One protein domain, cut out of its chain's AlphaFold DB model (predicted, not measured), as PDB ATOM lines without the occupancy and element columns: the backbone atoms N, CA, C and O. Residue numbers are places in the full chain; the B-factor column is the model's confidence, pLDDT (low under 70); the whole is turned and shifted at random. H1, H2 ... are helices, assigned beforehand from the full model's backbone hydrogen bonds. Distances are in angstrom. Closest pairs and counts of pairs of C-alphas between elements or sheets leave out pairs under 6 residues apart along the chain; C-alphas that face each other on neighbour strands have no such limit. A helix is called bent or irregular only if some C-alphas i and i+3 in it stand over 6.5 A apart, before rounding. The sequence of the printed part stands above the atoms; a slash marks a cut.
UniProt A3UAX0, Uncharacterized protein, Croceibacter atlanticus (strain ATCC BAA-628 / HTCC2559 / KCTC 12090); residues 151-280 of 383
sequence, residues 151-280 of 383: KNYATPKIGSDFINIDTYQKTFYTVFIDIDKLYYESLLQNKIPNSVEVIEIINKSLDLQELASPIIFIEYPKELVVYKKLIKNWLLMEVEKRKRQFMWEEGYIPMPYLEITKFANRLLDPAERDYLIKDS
ATOM      1  N   LYS A 151      17.227  27.058 -50.645       70.56
ATOM      2  CA  LYS A 151      17.008  27.341 -52.068       70.56
ATOM      3  C   LYS A 151      18.143  28.119 -52.668       70.56
ATOM      4  O   LYS A 151      18.719  27.675 -53.659       70.56
ATOM      5  N   ASN A 152      18.529  29.216 -52.039       69.25
ATOM      6  CA  ASN A 152      19.648  30.022 -52.508       69.25
ATOM      7  C   ASN A 152      20.972  29.244 -52.429       69.25
ATOM      8  O   ASN A 152      21.840  29.423 -53.279       69.25
ATOM      9  N   TYR A 153      21.120  28.347 -51.451       65.25
ATOM     10  CA  TYR A 153      22.295  27.483 -51.314       65.25
ATOM     11  C   TYR A 153      22.366  26.355 -52.364       65.25
ATOM     12  O   TYR A 153      23.465  26.017 -52.821       65.25
ATOM     13  N   ALA A 154      21.225  25.756 -52.716       63.31
ATOM     14  CA  ALA A 154      21.125  24.559 -53.552       63.31
ATOM     15  C   ALA A 154      20.948  24.870 -55.045       63.31
ATOM     16  O   ALA A 154      21.576  24.211 -55.873       63.31
ATOM     17  N   THR A 155      20.155  25.890 -55.394       65.62
ATOM     18  CA  THR A 155      19.814  26.239 -56.790       65.62
ATOM     19  C   THR A 155      21.051  26.390 -57.689       65.62
ATOM     20  O   THR A 155      21.068  25.788 -58.761       65.62
ATOM     21  N   PRO A 156      22.137  27.077 -57.271       59.38
ATOM     22  CA  PRO A 156      23.333  27.212 -58.109       59.38
ATOM     23  C   PRO A 156      24.111  25.906 -58.337       59.38
ATOM     24  O   PRO A 156      25.014  25.880 -59.167       59.38
ATOM     25  N   LYS A 157      23.830  24.839 -57.574       64.69
ATOM     26  CA  LYS A 157      24.632  23.603 -57.549       64.69
ATOM     27  C   LYS A 157      23.974  22.418 -58.252       64.69
ATOM     28  O   LYS A 157      24.696  21.516 -58.661       64.69
ATOM     29  N   ILE A 158      22.647  22.406 -58.377       63.31
ATOM     30  CA  ILE A 158      21.890  21.313 -59.023       63.31
ATOM     31  C   ILE A 158      20.803  21.784 -59.994       63.31
ATOM     32  O   ILE A 158      20.120  20.956 -60.586       63.31
ATOM     33  N   GLY A 159      20.680  23.097 -60.205       59.53
ATOM     34  CA  GLY A 159      19.672  23.682 -61.084       59.53
ATOM     35  C   GLY A 159      18.321  23.870 -60.390       59.53
ATOM     36  O   GLY A 159      18.000  23.204 -59.407       59.53
ATOM     37  N   SER A 160      17.530  24.817 -60.899       57.97
ATOM     38  CA  SER A 160      16.191  25.149 -60.388       57.97
ATOM     39  C   SER A 160      15.154  24.055 -60.630       57.97
ATOM     40  O   SER A 160      14.162  23.992 -59.911       57.97
ATOM     41  N   ASP A 161      15.389  23.205 -61.629       56.25
ATOM     42  CA  ASP A 161      14.359  22.339 -62.208       56.25
ATOM     43  C   ASP A 161      14.282  20.964 -61.517       56.25
ATOM     44  O   ASP A 161      13.298  20.247 -61.666       56.25
ATOM     45  N   PHE A 162      15.296  20.611 -60.716       51.91
ATOM     46  CA  PHE A 162      15.440  19.294 -60.077       51.91
ATOM     47  C   PHE A 162      14.999  19.242 -58.608       51.91
ATOM     48  O   PHE A 162      15.124  18.203 -57.961       51.91
ATOM     49  N   ILE A 163      14.464  20.331 -58.051       54.91
ATOM     50  CA  ILE A 163      13.904  20.305 -56.698       54.91
ATOM     51  C   ILE A 163      12.651  21.183 -56.622       54.91
ATOM     52  O   ILE A 163      12.679  22.374 -56.925       54.91
ATOM     53  N   ASN A 164      11.571  20.638 -56.059       57.59
ATOM     54  CA  ASN A 164      10.501  21.432 -55.451       57.59
ATOM     55  C   ASN A 164      11.014  22.088 -54.148       57.59
ATOM     56  O   ASN A 164      10.663  21.678 -53.037       57.59
ATOM     57  N   ILE A 165      11.943  23.047 -54.271       56.47
ATOM     58  CA  ILE A 165      12.732  23.546 -53.130       56.47
ATOM     59  C   ILE A 165      11.843  24.188 -52.069       56.47
ATOM     60  O   ILE A 165      12.101  24.051 -50.876       56.47
ATOM     61  N   ASP A 166      10.771  24.849 -52.494       59.72
ATOM     62  CA  ASP A 166       9.884  25.571 -51.588       59.72
ATOM     63  C   ASP A 166       9.144  24.631 -50.623       59.72
ATOM     64  O   ASP A 166       8.825  25.034 -49.500       59.72
ATOM     65  N   THR A 167       8.903  23.377 -51.024       62.44
ATOM     66  CA  THR A 167       8.289  22.361 -50.156       62.44
ATOM     67  C   THR A 167       9.290  21.886 -49.108       62.44
ATOM     68  O   THR A 167       9.012  21.987 -47.916       62.44
ATOM     69  N   TYR A 168      10.500  21.495 -49.519       65.56
ATOM     70  CA  TYR A 168      11.537  21.038 -48.590       65.56
ATOM     71  C   TYR A 168      12.014  22.139 -47.640       65.56
ATOM     72  O   TYR A 168      12.158  21.896 -46.447       65.56
ATOM     73  N   GLN A 169      12.206  23.368 -48.125       67.00
ATOM     74  CA  GLN A 169      12.654  24.501 -47.308       67.00
ATOM     75  C   GLN A 169      11.689  24.794 -46.155       67.00
ATOM     76  O   GLN A 169      12.131  25.027 -45.028       67.00
ATOM     77  N   LYS A 170      10.374  24.765 -46.410       71.38
ATOM     78  CA  LYS A 170       9.370  24.941 -45.352       71.38
ATOM     79  C   LYS A 170       9.477  23.836 -44.312       71.38
ATOM     80  O   LYS A 170       9.532  24.143 -43.125       71.38
ATOM     81  N   THR A 171       9.554  22.584 -44.750       72.50
ATOM     82  CA  THR A 171       9.625  21.432 -43.849       72.50
ATOM     83  C   THR A 171      10.896  21.456 -43.002       72.50
ATOM     84  O   THR A 171      10.845  21.301 -41.784       72.50
ATOM     85  N   PHE A 172      12.030  21.787 -43.616       73.62
ATOM     86  CA  PHE A 172      13.301  21.978 -42.932       73.62
ATOM     87  C   PHE A 172      13.265  23.081 -41.872       73.62
ATOM     88  O   PHE A 172      13.785  22.905 -40.771       73.62
ATOM     89  N   TYR A 173      12.641  24.220 -42.172       75.81
ATOM     90  CA  TYR A 173      12.480  25.289 -41.189       75.81
ATOM     91  C   TYR A 173      11.588  24.884 -40.023       75.81
ATOM     92  O   TYR A 173      11.899  25.248 -38.892       75.81
ATOM     93  N   THR A 174      10.523  24.125 -40.273       77.38
ATOM     94  CA  THR A 174       9.668  23.596 -39.205       77.38
ATOM     95  C   THR A 174      10.461  22.697 -38.260       77.38
ATOM     96  O   THR A 174      10.404  22.908 -37.053       77.38
ATOM     97  N   VAL A 175      11.285  21.784 -38.791       80.00
ATOM     98  CA  VAL A 175      12.140  20.909 -37.967       80.00
ATOM     99  C   VAL A 175      13.065  21.715 -37.066       80.00
ATOM    100  O   VAL A 175      13.126  21.455 -35.868       80.00
ATOM    101  N   PHE A 176      13.755  22.725 -37.599       80.94
ATOM    102  CA  PHE A 176      14.630  23.550 -36.769       80.94
ATOM    103  C   PHE A 176      13.865  24.361 -35.724       80.94
ATOM    104  O   PHE A 176      14.338  24.473 -34.603       80.94
ATOM    105  N   ILE A 177      12.672  24.870 -36.044       79.44
ATOM    106  CA  ILE A 177      11.817  25.542 -35.056       79.44
ATOM    107  C   ILE A 177      11.451  24.585 -33.918       79.44
ATOM    108  O   ILE A 177      11.476  24.983 -32.754       79.44
ATOM    109  N   ASP A 178      11.101  23.339 -34.227       81.19
ATOM    110  CA  ASP A 178      10.704  22.363 -33.210       81.19
ATOM    111  C   ASP A 178      11.900  21.870 -32.384       81.19
ATOM    112  O   ASP A 178      11.780  21.710 -31.171       81.19
ATOM    113  N   ILE A 179      13.077  21.741 -32.998       85.75
ATOM    114  CA  ILE A 179      14.337  21.450 -32.302       85.75
ATOM    115  C   ILE A 179      14.761  22.607 -31.396       85.75
ATOM    116  O   ILE A 179      15.161  22.374 -30.255       85.75
ATOM    117  N   ASP A 180      14.638  23.848 -31.869       83.81
ATOM    118  CA  ASP A 180      14.928  25.045 -31.083       83.81
ATOM    119  C   ASP A 180      13.999  25.091 -29.848       83.81
ATOM    120  O   ASP A 180      14.472  25.305 -28.730       83.81
ATOM    121  N   LYS A 181      12.693  24.812 -30.010       79.94
ATOM    122  CA  LYS A 181      11.736  24.714 -28.887       79.94
ATOM    123  C   LYS A 181      12.093  23.603 -27.905       79.94
ATOM    124  O   LYS A 181      12.077  23.850 -26.705       79.94
ATOM    125  N   LEU A 182      12.417  22.408 -28.398       83.81
ATOM    126  CA  LEU A 182      12.780  21.271 -27.552       83.81
ATOM    127  C   LEU A 182      14.049  21.563 -26.748       83.81
ATOM    128  O   LEU A 182      14.134  21.252 -25.561       83.81
ATOM    129  N   TYR A 183      15.041  22.195 -27.376       86.88
ATOM    130  CA  TYR A 183      16.232  22.644 -26.670       86.88
ATOM    131  C   TYR A 183      15.880  23.673 -25.592       86.88
ATOM    132  O   TYR A 183      16.329  23.547 -24.456       86.88
ATOM    133  N   TYR A 184      15.033  24.650 -25.898       82.31
ATOM    134  CA  TYR A 184      14.588  25.629 -24.911       82.31
ATOM    135  C   TYR A 184      13.855  24.987 -23.720       82.31
ATOM    136  O   TYR A 184      14.167  25.289 -22.568       82.31
ATOM    137  N   GLU A 185      12.947  24.050 -23.990       79.12
ATOM    138  CA  GLU A 185      12.227  23.275 -22.973       79.12
ATOM    139  C   GLU A 185      13.194  22.504 -22.073       79.12
ATOM    140  O   GLU A 185      13.088  22.571 -20.849       79.12
ATOM    141  N   SER A 186      14.217  21.881 -22.668       85.31
ATOM    142  CA  SER A 186      15.259  21.165 -21.927       85.31
ATOM    143  C   SER A 186      16.032  22.059 -20.953       85.31
ATOM    144  O   SER A 186      16.344  21.643 -19.834       85.31
ATOM    145  N   LEU A 187      16.311  23.311 -21.343       85.38
ATOM    146  CA  LEU A 187      16.984  24.274 -20.472       85.38
ATOM    147  C   LEU A 187      16.083  24.653 -19.296       85.38
ATOM    148  O   LEU A 187      16.539  24.638 -18.153       85.38
ATOM    149  N   LEU A 188      14.809  24.951 -19.553       79.06
ATOM    150  CA  LEU A 188      13.874  25.345 -18.502       79.06
ATOM    151  C   LEU A 188      13.588  24.204 -17.523       79.06
ATOM    152  O   LEU A 188      13.652  24.433 -16.320       79.06
ATOM    153  N   GLN A 189      13.388  22.979 -18.008       76.38
ATOM    154  CA  GLN A 189      13.180  21.786 -17.176       76.38
ATOM    155  C   GLN A 189      14.449  21.277 -16.491       76.38
ATOM    156  O   GLN A 189      14.370  20.400 -15.638       76.38
ATOM    157  N   ASN A 190      15.625  21.776 -16.885       80.44
ATOM    158  CA  ASN A 190      16.907  21.195 -16.489       80.44
ATOM    159  C   ASN A 190      16.988  19.681 -16.791       80.44
ATOM    160  O   ASN A 190      17.634  18.924 -16.067       80.44
ATOM    161  N   LYS A 191      16.315  19.240 -17.861       83.88
ATOM    162  CA  LYS A 191      16.196  17.840 -18.275       83.88
ATOM    163  C   LYS A 191      16.797  17.686 -19.662       83.88
ATOM    164  O   LYS A 191      16.347  18.326 -20.603       83.88
ATOM    165  N   ILE A 192      17.773  16.795 -19.810       85.56
ATOM    166  CA  ILE A 192      18.325  16.461 -21.127       85.56
ATOM    167  C   ILE A 192      17.354  15.495 -21.825       85.56
ATOM    168  O   ILE A 192      17.120  14.407 -21.291       85.56
ATOM    169  N   PRO A 193      16.788  15.849 -22.995       86.50
ATOM    170  CA  PRO A 193      15.927  14.942 -23.740       86.50
ATOM    171  C   PRO A 193      16.748  13.767 -24.264       86.50
ATOM    172  O   PRO A 193      17.924  13.921 -24.600       86.50
ATOM    173  N   ASN A 194      16.140  12.591 -24.353       89.12
ATOM    174  CA  ASN A 194      16.792  11.420 -24.930       89.12
ATOM    175  C   ASN A 194      16.618  11.365 -26.463       89.12
ATOM    176  O   ASN A 194      15.849  12.114 -27.059       89.12
ATOM    177  N   SER A 195      17.353  10.461 -27.117       87.06
ATOM    178  CA  SER A 195      17.356  10.317 -28.584       87.06
ATOM    179  C   SER A 195      15.969  10.017 -29.164       87.06
ATOM    180  O   SER A 195      15.598  10.571 -30.194       87.06
ATOM    181  N   VAL A 196      15.193   9.167 -28.485       87.75
ATOM    182  CA  VAL A 196      13.867   8.731 -28.942       87.75
ATOM    183  C   VAL A 196      12.882   9.896 -28.894       87.75
ATOM    184  O   VAL A 196      12.236  10.176 -29.901       87.75
ATOM    185  N   GLU A 197      12.849  10.632 -27.778       85.75
ATOM    186  CA  GLU A 197      12.026  11.840 -27.608       85.75
ATOM    187  C   GLU A 197      12.314  12.870 -28.719       85.75
ATOM    188  O   GLU A 197      11.395  13.435 -29.313       85.75
ATOM    189  N   VAL A 198      13.594  13.085 -29.046       86.81
ATOM    190  CA  VAL A 198      14.005  14.014 -30.111       86.81
ATOM    191  C   VAL A 198      13.517  13.540 -31.484       86.81
ATOM    192  O   VAL A 198      12.953  14.332 -32.241       86.81
ATOM    193  N   ILE A 199      13.714  12.262 -31.821       84.62
ATOM    194  CA  ILE A 199      13.335  11.703 -33.128       84.62
ATOM    195  C   ILE A 199      11.815  11.725 -33.318       84.62
ATOM    196  O   ILE A 199      11.347  12.068 -34.402       84.62
ATOM    197  N   GLU A 200      11.038  11.416 -32.280       85.94
ATOM    198  CA  GLU A 200       9.574  11.504 -32.328       85.94
ATOM    199  C   GLU A 200       9.098  12.924 -32.645       85.94
ATOM    200  O   GLU A 200       8.183  13.103 -33.449       85.94
ATOM    201  N   ILE A 201       9.727  13.944 -32.056       81.94
ATOM    202  CA  ILE A 201       9.397  15.347 -32.333       81.94
ATOM    203  C   ILE A 201       9.769  15.728 -33.768       81.94
ATOM    204  O   ILE A 201       8.962  16.363 -34.444       81.94
ATOM    205  N   ILE A 202      10.936  15.306 -34.261       80.50
ATOM    206  CA  ILE A 202      11.339  15.556 -35.654       80.50
ATOM    207  C   ILE A 202      10.340  14.916 -36.629       80.50
ATOM    208  O   ILE A 202       9.874  15.581 -37.554       80.50
ATOM    209  N   ASN A 203       9.956  13.659 -36.382       81.69
ATOM    210  CA  ASN A 203       9.059  12.894 -37.248       81.69
ATOM    211  C   ASN A 203       7.616  13.427 -37.280       81.69
ATOM    212  O   ASN A 203       6.882  13.120 -38.216       81.69
ATOM    213  N   LYS A 204       7.196  14.255 -36.311       81.31
ATOM    214  CA  LYS A 204       5.902  14.970 -36.384       81.31
ATOM    215  C   LYS A 204       5.864  15.990 -37.521       81.31
ATOM    216  O   LYS A 204       4.790  16.261 -38.054       81.31
ATOM    217  N   SER A 205       7.016  16.564 -37.858       69.62
ATOM    218  CA  SER A 205       7.135  17.684 -38.794       69.62
ATOM    219  C   SER A 205       7.789  17.292 -40.119       69.62
ATOM    220  O   SER A 205       7.609  18.004 -41.105       69.62
ATOM    221  N   LEU A 206       8.539  16.186 -40.164       71.62
ATOM    222  CA  LEU A 206       9.247  15.721 -41.355       71.62
ATOM    223  C   LEU A 206       9.459  14.205 -41.339       71.62
ATOM    224  O   LEU A 206      10.039  13.681 -40.392       71.62
ATOM    225  N   ASP A 207       9.116  13.526 -42.434       71.38
ATOM    226  CA  ASP A 207       9.553  12.148 -42.655       71.38
ATOM    227  C   ASP A 207      11.048  12.126 -43.028       71.38
ATOM    228  O   ASP A 207      11.467  12.511 -44.125       71.38
ATOM    229  N   LEU A 208      11.877  11.691 -42.076       69.81
ATOM    230  CA  LEU A 208      13.323  11.575 -42.253       69.81
ATOM    231  C   LEU A 208      13.720  10.548 -43.330       69.81
ATOM    232  O   LEU A 208      14.786  10.697 -43.933       69.81
ATOM    233  N   GLN A 209      12.902   9.520 -43.575       67.12
ATOM    234  CA  GLN A 209      13.151   8.517 -44.615       67.12
ATOM    235  C   GLN A 209      12.858   9.093 -45.999       67.12
ATOM    236  O   GLN A 209      13.693   8.973 -46.899       67.12
ATOM    237  N   GLU A 210      11.728   9.787 -46.149       67.50
ATOM    238  CA  GLU A 210      11.383  10.493 -47.389       67.50
ATOM    239  C   GLU A 210      12.438  11.552 -47.729       67.50
ATOM    240  O   GLU A 210      12.857  11.681 -48.880       67.50
ATOM    241  N   LEU A 211      12.938  12.275 -46.722       68.88
ATOM    242  CA  LEU A 211      13.999  13.254 -46.920       68.88
ATOM    243  C   LEU A 211      15.310  12.610 -47.394       68.88
ATOM    244  O   LEU A 211      16.003  13.181 -48.239       68.88
ATOM    245  N   ALA A 212      15.664  11.451 -46.836       66.12
ATOM    246  CA  ALA A 212      16.880  10.731 -47.193       66.12
ATOM    247  C   ALA A 212      16.808  10.123 -48.603       66.12
ATOM    248  O   ALA A 212      17.836  10.045 -49.280       66.12
ATOM    249  N   SER A 213      15.619   9.727 -49.064       63.47
ATOM    250  CA  SER A 213      15.416   9.128 -50.385       63.47
ATOM    251  C   SER A 213      14.122   9.613 -51.052       63.47
ATOM    252  O   SER A 213      13.154   8.853 -51.143       63.47
ATOM    253  N   PRO A 214      14.089  10.855 -51.570       62.59
ATOM    254  CA  PRO A 214      12.895  11.360 -52.228       62.59
ATOM    255  C   PRO A 214      12.595  10.587 -53.513       62.59
ATOM    256  O   PRO A 214      13.478  10.385 -54.348       62.59
ATOM    257  N   ILE A 215      11.324  10.230 -53.708       53.56
ATOM    258  CA  ILE A 215      10.849   9.429 -54.851       53.56
ATOM    259  C   ILE A 215      11.231  10.064 -56.201       53.56
ATOM    260  O   ILE A 215      11.564   9.357 -57.148       53.56
ATOM    261  N   ILE A 216      11.266  11.397 -56.276       52.56
ATOM    262  CA  ILE A 216      11.626  12.146 -57.493       52.56
ATOM    263  C   ILE A 216      13.038  11.844 -58.013       52.56
ATOM    264  O   ILE A 216      13.316  12.069 -59.185       52.56
ATOM    265  N   PHE A 217      13.930  11.338 -57.161       52.12
ATOM    266  CA  PHE A 217      15.319  11.049 -57.506       52.12
ATOM    267  C   PHE A 217      15.576   9.568 -57.825       52.12
ATOM    268  O   PHE A 217      16.718   9.209 -58.109       52.12
ATOM    269  N   ILE A 218      14.545   8.710 -57.818       51.34
ATOM    270  CA  ILE A 218      14.675   7.272 -58.132       51.34
ATOM    271  C   ILE A 218      15.300   7.055 -59.518       51.34
ATOM    272  O   ILE A 218      16.135   6.172 -59.690       51.34
ATOM    273  N   GLU A 219      14.944   7.894 -60.490       41.84
ATOM    274  CA  GLU A 219      15.462   7.824 -61.863       41.84
ATOM    275  C   GLU A 219      16.755   8.644 -62.068       41.84
ATOM    276  O   GLU A 219      17.369   8.579 -63.132       41.84
ATOM    277  N   TYR A 220      17.206   9.382 -61.042       50.97
ATOM    278  CA  TYR A 220      18.288  10.377 -61.112       50.97
ATOM    279  C   TYR A 220      19.328  10.170 -59.992       50.97
ATOM    280  O   TYR A 220      19.464  10.988 -59.074       50.97
ATOM    281  N   PRO A 221      20.087   9.059 -60.025       54.28
ATOM    282  CA  PRO A 221      20.961   8.659 -58.922       54.28
ATOM    283  C   PRO A 221      22.156   9.599 -58.701       54.28
ATOM    284  O   PRO A 221      22.650   9.711 -57.580       54.28
ATOM    285  N   LYS A 222      22.639  10.301 -59.735       60.94
ATOM    286  CA  LYS A 222      23.745  11.266 -59.579       60.94
ATOM    287  C   LYS A 222      23.267  12.523 -58.861       60.94
ATOM    288  O   LYS A 222      23.950  13.036 -57.977       60.94
ATOM    289  N   GLU A 223      22.082  12.985 -59.218       61.91
ATOM    290  CA  GLU A 223      21.407  14.149 -58.667       61.91
ATOM    291  C   GLU A 223      20.996  13.885 -57.214       61.91
ATOM    292  O   GLU A 223      21.223  14.745 -56.361       61.91
ATOM    293  N   LEU A 224      20.535  12.664 -56.898       64.88
ATOM    294  CA  LEU A 224      20.268  12.205 -55.528       64.88
ATOM    295  C   LEU A 224      21.485  12.382 -54.615       64.88
ATOM    296  O   LEU A 224      21.376  12.893 -53.499       64.88
ATOM    297  N   VAL A 225      22.669  11.991 -55.092       68.31
ATOM    298  CA  VAL A 225      23.919  12.111 -54.329       68.31
ATOM    299  C   VAL A 225      24.270  13.576 -54.077       68.31
ATOM    300  O   VAL A 225      24.701  13.926 -52.974       68.31
ATOM    301  N   VAL A 226      24.089  14.454 -55.067       71.25
ATOM    302  CA  VAL A 226      24.350  15.887 -54.876       71.25
ATOM    303  C   VAL A 226      23.331  16.493 -53.908       71.25
ATOM    304  O   VAL A 226      23.732  17.198 -52.984       71.25
ATOM    305  N   TYR A 227      22.051  16.156 -54.034       75.06
ATOM    306  CA  TYR A 227      20.994  16.554 -53.104       75.06
ATOM    307  C   TYR A 227      21.308  16.139 -51.655       75.06
ATOM    308  O   TYR A 227      21.341  16.994 -50.765       75.06
ATOM    309  N   LYS A 228      21.660  14.867 -51.415       75.88
ATOM    310  CA  LYS A 228      22.050  14.357 -50.086       75.88
ATOM    311  C   LYS A 228      23.242  15.121 -49.500       75.88
ATOM    312  O   LYS A 228      23.232  15.474 -48.320       75.88
ATOM    313  N   LYS A 229      24.258  15.440 -50.318       74.88
ATOM    314  CA  LYS A 229      25.415  16.262 -49.900       74.88
ATOM    315  C   LYS A 229      25.002  17.680 -49.517       74.88
ATOM    316  O   LYS A 229      25.497  18.208 -48.521       74.88
ATOM    317  N   LEU A 230      24.116  18.297 -50.296       76.06
ATOM    318  CA  LEU A 230      23.627  19.645 -50.021       76.06
ATOM    319  C   LEU A 230      22.864  19.693 -48.703       76.06
ATOM    320  O   LEU A 230      23.139  20.575 -47.895       76.06
ATOM    321  N   ILE A 231      21.975  18.731 -48.455       78.06
ATOM    322  CA  ILE A 231      21.225  18.657 -47.198       78.06
ATOM    323  C   ILE A 231      22.154  18.406 -46.028       78.06
ATOM    324  O   ILE A 231      22.085  19.141 -45.049       78.06
ATOM    325  N   LYS A 232      23.053  17.420 -46.125       83.19
ATOM    326  CA  LYS A 232      24.035  17.149 -45.070       83.19
ATOM    327  C   LYS A 232      24.782  18.424 -44.684       83.19
ATOM    328  O   LYS A 232      24.807  18.791 -43.514       83.19
ATOM    329  N   ASN A 233      25.370  19.106 -45.663       76.38
ATOM    330  CA  ASN A 233      26.155  20.309 -45.404       76.38
ATOM    331  C   ASN A 233      25.294  21.440 -44.846       76.38
ATOM    332  O   ASN A 233      25.720  22.131 -43.927       76.38
ATOM    333  N   TRP A 234      24.084  21.616 -45.370       79.12
ATOM    334  CA  TRP A 234      23.159  22.633 -44.894       79.12
ATOM    335  C   TRP A 234      22.734  22.392 -43.438       79.12
ATOM    336  O   TRP A 234      22.830  23.309 -42.626       79.12
ATOM    337  N   LEU A 235      22.378  21.154 -43.072       81.88
ATOM    338  CA  LEU A 235      22.055  20.775 -41.692       81.88
ATOM    339  C   LEU A 235      23.231  21.048 -40.742       81.88
ATOM    340  O   LEU A 235      23.037  21.624 -39.674       81.88
ATOM    341  N   LEU A 236      24.457  20.693 -41.141       83.19
ATOM    342  CA  LEU A 236      25.657  20.962 -40.341       83.19
ATOM    343  C   LEU A 236      25.932  22.469 -40.204       83.19
ATOM    344  O   LEU A 236      26.280  22.933 -39.120       83.19
ATOM    345  N   MET A 237      25.732  23.255 -41.267       80.38
ATOM    346  CA  MET A 237      25.862  24.716 -41.216       80.38
ATOM    347  C   MET A 237      24.832  25.359 -40.277       80.38
ATOM    348  O   MET A 237      25.168  26.306 -39.563       80.38
ATOM    349  N   GLU A 238      23.598  24.856 -40.255       81.94
ATOM    350  CA  GLU A 238      22.546  25.313 -39.341       81.94
ATOM    351  C   GLU A 238      22.857  24.970 -37.875       81.94
ATOM    352  O   GLU A 238      22.588  25.793 -36.993       81.94
ATOM    353  N   VAL A 239      23.466  23.810 -37.603       84.94
ATOM    354  CA  VAL A 239      23.954  23.436 -36.260       84.94
ATOM    355  C   VAL A 239      25.110  24.342 -35.828       84.94
ATOM    356  O   VAL A 239      25.066  24.908 -34.739       84.94
ATOM    357  N   GLU A 240      26.102  24.575 -36.690       82.31
ATOM    358  CA  GLU A 240      27.229  25.476 -36.393       82.31
ATOM    359  C   GLU A 240      26.787  26.930 -36.190       82.31
ATOM    360  O   GLU A 240      27.318  27.662 -35.351       82.31
ATOM    361  N   LYS A 241      25.772  27.377 -36.934       82.19
ATOM    362  CA  LYS A 241      25.166  28.690 -36.712       82.19
ATOM    363  C   LYS A 241      24.577  28.801 -35.308       82.19
ATOM    364  O   LYS A 241      24.815  29.808 -34.643       82.19
ATOM    365  N   ARG A 242      23.856  27.775 -34.860       82.19
ATOM    366  CA  ARG A 242      23.234  27.723 -33.532       82.19
ATOM    367  C   ARG A 242      24.260  27.598 -32.424       82.19
ATOM    368  O   ARG A 242      24.149  28.316 -31.442       82.19
ATOM    369  N   LYS A 243      25.324  26.825 -32.633       84.19
ATOM    370  CA  LYS A 243      26.485  26.781 -31.737       84.19
ATOM    371  C   LYS A 243      27.033  28.179 -31.444       84.19
ATOM    372  O   LYS A 243      27.257  28.517 -30.288       84.19
ATOM    373  N   ARG A 244      27.171  29.022 -32.479       80.69
ATOM    374  CA  ARG A 244      27.575  30.433 -32.318       80.69
ATOM    375  C   ARG A 244      26.507  31.291 -31.638       80.69
ATOM    376  O   ARG A 244      26.849  32.114 -30.801       80.69
ATOM    377  N   GLN A 245      25.233  31.125 -32.001       79.12
ATOM    378  CA  GLN A 245      24.127  31.912 -31.431       79.12
ATOM    379  C   GLN A 245      23.893  31.624 -29.945       79.12
ATOM    380  O   GLN A 245      23.622  32.548 -29.187       79.12
ATOM    381  N   PHE A 246      24.021  30.362 -29.545       79.88
ATOM    382  CA  PHE A 246      23.815  29.877 -28.181       79.88
ATOM    383  C   PHE A 246      25.122  29.726 -27.388       79.88
ATOM    384  O   PHE A 246      25.131  29.105 -26.327       79.88
ATOM    385  N   MET A 247      26.234  30.240 -27.925       80.69
ATOM    386  CA  MET A 247      27.545  30.262 -27.267       80.69
ATOM    387  C   MET A 247      27.926  28.923 -26.611       80.69
ATOM    388  O   MET A 247      28.409  28.897 -25.480       80.69
ATOM    389  N   TRP A 248      27.658  27.799 -27.285       82.81
ATOM    390  CA  TRP A 248      27.982  26.487 -26.724       82.81
ATOM    391  C   TRP A 248      29.493  26.310 -26.611       82.81
ATOM    392  O   TRP A 248      30.254  26.798 -27.452       82.81
ATOM    393  N   GLU A 249      29.909  25.560 -25.594       81.94
ATOM    394  CA  GLU A 249      31.307  25.201 -25.393       81.94
ATOM    395  C   GLU A 249      31.887  24.442 -26.593       81.94
ATOM    396  O   GLU A 249      31.194  23.765 -27.365       81.94
ATOM    397  N   GLU A 250      33.201  24.557 -26.762       75.62
ATOM    398  CA  GLU A 250      33.906  23.869 -27.828       75.62
ATOM    399  C   GLU A 250      33.808  22.345 -27.642       75.62
ATOM    400  O   GLU A 250      34.129  21.803 -26.591       75.62
ATOM    401  N   GLY A 251      33.313  21.645 -28.667       77.88
ATOM    402  CA  GLY A 251      33.088  20.196 -28.625       77.88
ATOM    403  C   GLY A 251      31.737  19.759 -28.044       77.88
ATOM    404  O   GLY A 251      31.382  18.590 -28.193       77.88
ATOM    405  N   TYR A 252      30.944  20.668 -27.466       84.50
ATOM    406  CA  TYR A 252      29.613  20.347 -26.946       84.50
ATOM    407  C   TYR A 252      28.504  20.633 -27.970       84.50
ATOM    408  O   TYR A 252      28.414  21.722 -28.539       84.50
ATOM    409  N   ILE A 253      27.628  19.646 -28.191       87.69
ATOM    410  CA  ILE A 253      26.408  19.779 -28.998       87.69
ATOM    411  C   ILE A 253      25.243  19.203 -28.179       87.69
ATOM    412  O   ILE A 253      25.264  18.006 -27.877       87.69
ATOM    413  N   PRO A 254      24.216  20.004 -27.831       89.44
ATOM    414  CA  PRO A 254      23.057  19.509 -27.097       89.44
ATOM    415  C   PRO A 254      22.325  18.396 -27.848       89.44
ATOM    416  O   PRO A 254      22.260  18.399 -29.080       89.44
ATOM    417  N   MET A 255      21.710  17.481 -27.097       91.44
ATOM    418  CA  MET A 255      21.102  16.261 -27.639       91.44
ATOM    419  C   MET A 255      20.143  16.484 -28.830       91.44
ATOM    420  O   MET A 255      20.278  15.755 -29.816       91.44
ATOM    421  N   PRO A 256      19.259  17.509 -28.836       89.25
ATOM    422  CA  PRO A 256      18.407  17.788 -29.996       89.25
ATOM    423  C   PRO A 256      19.190  18.006 -31.303       89.25
ATOM    424  O   PRO A 256      18.870  17.429 -32.339       89.25
ATOM    425  N   TYR A 257      20.279  18.777 -31.257       90.19
ATOM    426  CA  TYR A 257      21.123  19.062 -32.426       90.19
ATOM    427  C   TYR A 257      22.117  17.944 -32.729       90.19
ATOM    428  O   TYR A 257      22.561  17.790 -33.872       90.19
ATOM    429  N   LEU A 258      22.458  17.139 -31.722       90.94
ATOM    430  CA  LEU A 258      23.274  15.950 -31.910       90.94
ATOM    431  C   LEU A 258      22.536  14.927 -32.779       90.94
ATOM    432  O   LEU A 258      23.158  14.335 -33.656       90.94
ATOM    433  N   GLU A 259      21.225  14.751 -32.603       89.56
ATOM    434  CA  GLU A 259      20.429  13.887 -33.488       89.56
ATOM    435  C   GLU A 259      20.338  14.431 -34.915       89.56
ATOM    436  O   GLU A 259      20.504  13.662 -35.862       89.56
ATOM    437  N   ILE A 260      20.215  15.750 -35.099       86.50
ATOM    438  CA  ILE A 260      20.324  16.371 -36.431       86.50
ATOM    439  C   ILE A 260      21.693  16.083 -37.058       86.50
ATOM    440  O   ILE A 260      21.779  15.719 -38.228       86.50
ATOM    441  N   THR A 261      22.769  16.172 -36.275       87.31
ATOM    442  CA  THR A 261      24.134  15.867 -36.728       87.31
ATOM    443  C   THR A 261      24.298  14.387 -37.081       87.31
ATOM    444  O   THR A 261      24.883  14.048 -38.113       87.31
ATOM    445  N   LYS A 262      23.765  13.478 -36.256       87.38
ATOM    446  CA  LYS A 262      23.765  12.031 -36.516       87.38
ATOM    447  C   LYS A 262      22.996  11.714 -37.792       87.38
ATOM    448  O   LYS A 262      23.520  10.987 -38.633       87.38
ATOM    449  N   PHE A 263      21.803  12.280 -37.957       84.19
ATOM    450  CA  PHE A 263      20.998  12.139 -39.165       84.19
ATOM    451  C   PHE A 263      21.746  12.666 -40.393       84.19
ATOM    452  O   PHE A 263      21.946  11.918 -41.346       84.19
ATOM    453  N   ALA A 264      22.272  13.893 -40.338       83.00
ATOM    454  CA  ALA A 264      23.045  14.493 -41.425       83.00
ATOM    455  C   ALA A 264      24.240  13.621 -41.838       83.00
ATOM    456  O   ALA A 264      24.553  13.485 -43.020       83.00
ATOM    457  N   ASN A 265      24.902  12.986 -40.870       81.06
ATOM    458  CA  ASN A 265      25.992  12.061 -41.151       81.06
ATOM    459  C   ASN A 265      25.504  10.737 -41.752       81.06
ATOM    460  O   ASN A 265      26.196  10.191 -42.610       81.06
ATOM    461  N   ARG A 266      24.337  10.226 -41.346       77.62
ATOM    462  CA  ARG A 266      23.706   8.999 -41.873       77.62
ATOM    463  C   ARG A 266      23.032   9.174 -43.237       77.62
ATOM    464  O   ARG A 266      22.818   8.167 -43.892       77.62
ATOM    465  N   LEU A 267      22.767  10.406 -43.689       70.69
ATOM    466  CA  LEU A 267      22.201  10.692 -45.022       70.69
ATOM    467  C   LEU A 267      22.999  10.082 -46.181       70.69
ATOM    468  O   LEU A 267      22.448   9.863 -47.254       70.69
ATOM    469  N   LEU A 268      24.297   9.858 -45.971       64.56
ATOM    470  CA  LEU A 268      25.154   9.121 -46.890       64.56
ATOM    471  C   LEU A 268      25.357   7.718 -46.305       64.56
ATOM    472  O   LEU A 268      25.991   7.589 -45.246       64.56
ATOM    473  N   ASP A 269      24.815   6.703 -46.978       54.81
ATOM    474  CA  ASP A 269      24.893   5.296 -46.562       54.81
ATOM    475  C   ASP A 269      26.347   4.820 -46.452       54.81
ATOM    476  O   ASP A 269      27.187   5.317 -47.189       54.81
ATOM    477  N   PRO A 270      26.699   3.824 -45.619       49.88
ATOM    478  CA  PRO A 270      28.054   3.267 -45.571       49.88
ATOM    479  C   PRO A 270      28.576   2.778 -46.930       49.88
ATOM    480  O   PRO A 270      29.734   3.008 -47.236       49.88
ATOM    481  N   ALA A 271      27.724   2.205 -47.786       42.72
ATOM    482  CA  ALA A 271      28.091   1.832 -49.156       42.72
ATOM    483  C   ALA A 271      28.235   3.052 -50.089       42.72
ATOM    484  O   ALA A 271      29.078   3.042 -50.980       42.72
ATOM    485  N   GLU A 272      27.478   4.131 -49.852       42.69
ATOM    486  CA  GLU A 272      27.695   5.438 -50.489       42.69
ATOM    487  C   GLU A 272      28.964   6.118 -49.929       42.69
ATOM    488  O   GLU A 272      29.642   6.827 -50.665       42.69
ATOM    489  N   ARG A 273      29.343   5.859 -48.666       38.31
ATOM    490  CA  ARG A 273      30.599   6.269 -48.010       38.31
ATOM    491  C   ARG A 273      31.796   5.462 -48.509       38.31
ATOM    492  O   ARG A 273      32.859   6.043 -48.654       38.31
ATOM    493  N   ASP A 274      31.630   4.183 -48.830       31.69
ATOM    494  CA  ASP A 274      32.657   3.325 -49.429       31.69
ATOM    495  C   ASP A 274      32.814   3.601 -50.926       31.69
ATOM    496  O   ASP A 274      33.938   3.606 -51.419       31.69
ATOM    497  N   TYR A 275      31.732   3.950 -51.634       33.09
ATOM    498  CA  TYR A 275      31.828   4.625 -52.933       33.09
ATOM    499  C   TYR A 275      32.545   5.976 -52.796       33.09
ATOM    500  O   TYR A 275      33.297   6.351 -53.678       33.09
ATOM    501  N   LEU A 276      32.400   6.694 -51.677       34.34
ATOM    502  CA  LEU A 276      33.132   7.944 -51.419       34.34
ATOM    503  C   LEU A 276      34.590   7.742 -50.960       34.34
ATOM    504  O   LEU A 276      35.388   8.650 -51.161       34.34
ATOM    505  N   ILE A 277      34.967   6.595 -50.382       32.09
ATOM    506  CA  ILE A 277      36.363   6.266 -50.028       32.09
ATOM    507  C   ILE A 277      37.084   5.607 -51.217       32.09
ATOM    508  O   ILE A 277      38.284   5.813 -51.386       32.09
ATOM    509  N   LYS A 278      36.367   4.888 -52.095       32.69
ATOM    510  CA  LYS A 278      36.907   4.366 -53.363       32.69
ATOM    511  C   LYS A 278      36.905   5.387 -54.508       32.69
ATOM    512  O   LYS A 278      37.827   5.340 -55.312       32.69
ATOM    513  N   ASP A 279      35.969   6.342 -54.539       32.47
ATOM    514  CA  ASP A 279      35.880   7.387 -55.580       32.47
ATOM    515  C   ASP A 279      36.088   8.823 -55.060       32.47
ATOM    516  O   ASP A 279      35.613   9.794 -55.661       32.47
ATOM    517  N   SER A 280      36.849   9.011 -53.981       30.39
ATOM    518  CA  SER A 280      37.445  10.322 -53.712       30.39
ATOM    519  C   SER A 280      38.871  10.211 -53.193       30.39
ATOM    520  O   SER A 280      39.121  10.083 -51.998       30.39
TER     521      SER A 280
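This is residues 151 to 280 of the 383 residues of an uncharacterized protein of Croceibacter atlanticus (strain ATCC BAA-628 / HTCC2559 / KCTC 12090) (UniProt A3UAX0). Two helical hairpins, H2 with H3 and H5 with H6, pack together through H6, which crosses H3 and meets H2 at its starting end. The two long helices H2 and H5 run largely along the longest axis; H1 packs alongside residues 223 to 230 of H5, at a shallow tilt of 31 degrees, and on the beginning of H2, while H7 lies beyond the end of H6 and touches no helix. The printed part has 130 residues with seven named helices, H1 to H7 in chain order, and no named strand; its class is all helix. It is compact, with a radius of gyration of the C-alphas of 15.6 A, and spans 47 by 33 by 26 A.

H2, residues 165 to 189, and H6, residues 255 to 266, are the hubs, touching three helices each. They touch at Ile 179 and Pro 256, their closest C-alphas, 5.9 A apart, opposite ways at a tilt of 36 degrees, only just steep. H2 touches H3, residues 195 to 205, as a hairpin at a steep tilt of 40 degrees, with the C-alphas of Val 175 and Ile 202 closest at 5.9 A. H3 and H6 touch about perpendicular, at 76 degrees, with the C-alphas of Val 198 and Pro 256 closest at 5.8 A. H5, residues 221 to 245, forms a hairpin with H6 at a shallow tilt of 23 degrees; the closest C-alphas, of Lys 232 and Ala 264, are 4.6 A apart. H2 and H5 are near each other. H1, residues 151 to 158, touches H5 with the C-alphas of Ala 154 and Leu 230 closest at 6.5 A, and only just touches H2, with 3 pairs of C-alphas within 8 A, the closest those of Lys 151 and Ile 165 at 5.8 A. H4, residues 208 to 212, is close to H5 but not clearly touching, with the C-alphas of Ala 212 and Lys 228 closest at 6.9 A. H7, residues 270 to 278, is apart from H6 and H5. Every O i to N i+4 pair is within hydrogen-bond range in H2, H4, H5, H6 and H7; in H1 2 of 4 are, and in H3 6 of 7.

H2 is 36.0 A long, from C-alpha 165 at (12.732, 23.546, -53.130) to C-alpha 189 at (13.180, 21.786, -17.176). H5 is 36.1 A long and ends with C-alpha 245 at (24.127, 31.912, -31.431). H3 and H6 are 16.2 A each. H1 is irregular, only just: C-alphas 153 and 156 are 6.9 A apart.

The C-alphas of Asn 190 and Glu 219 are the two farthest apart, at 47.3 A. The printed part has no cut, and no link is long. The mean pLDDT of the printed part is 71.5; residues 152 to 169, 205, 208 to 225 and 268 to 280 are under 70, and H7 has a mean of 38.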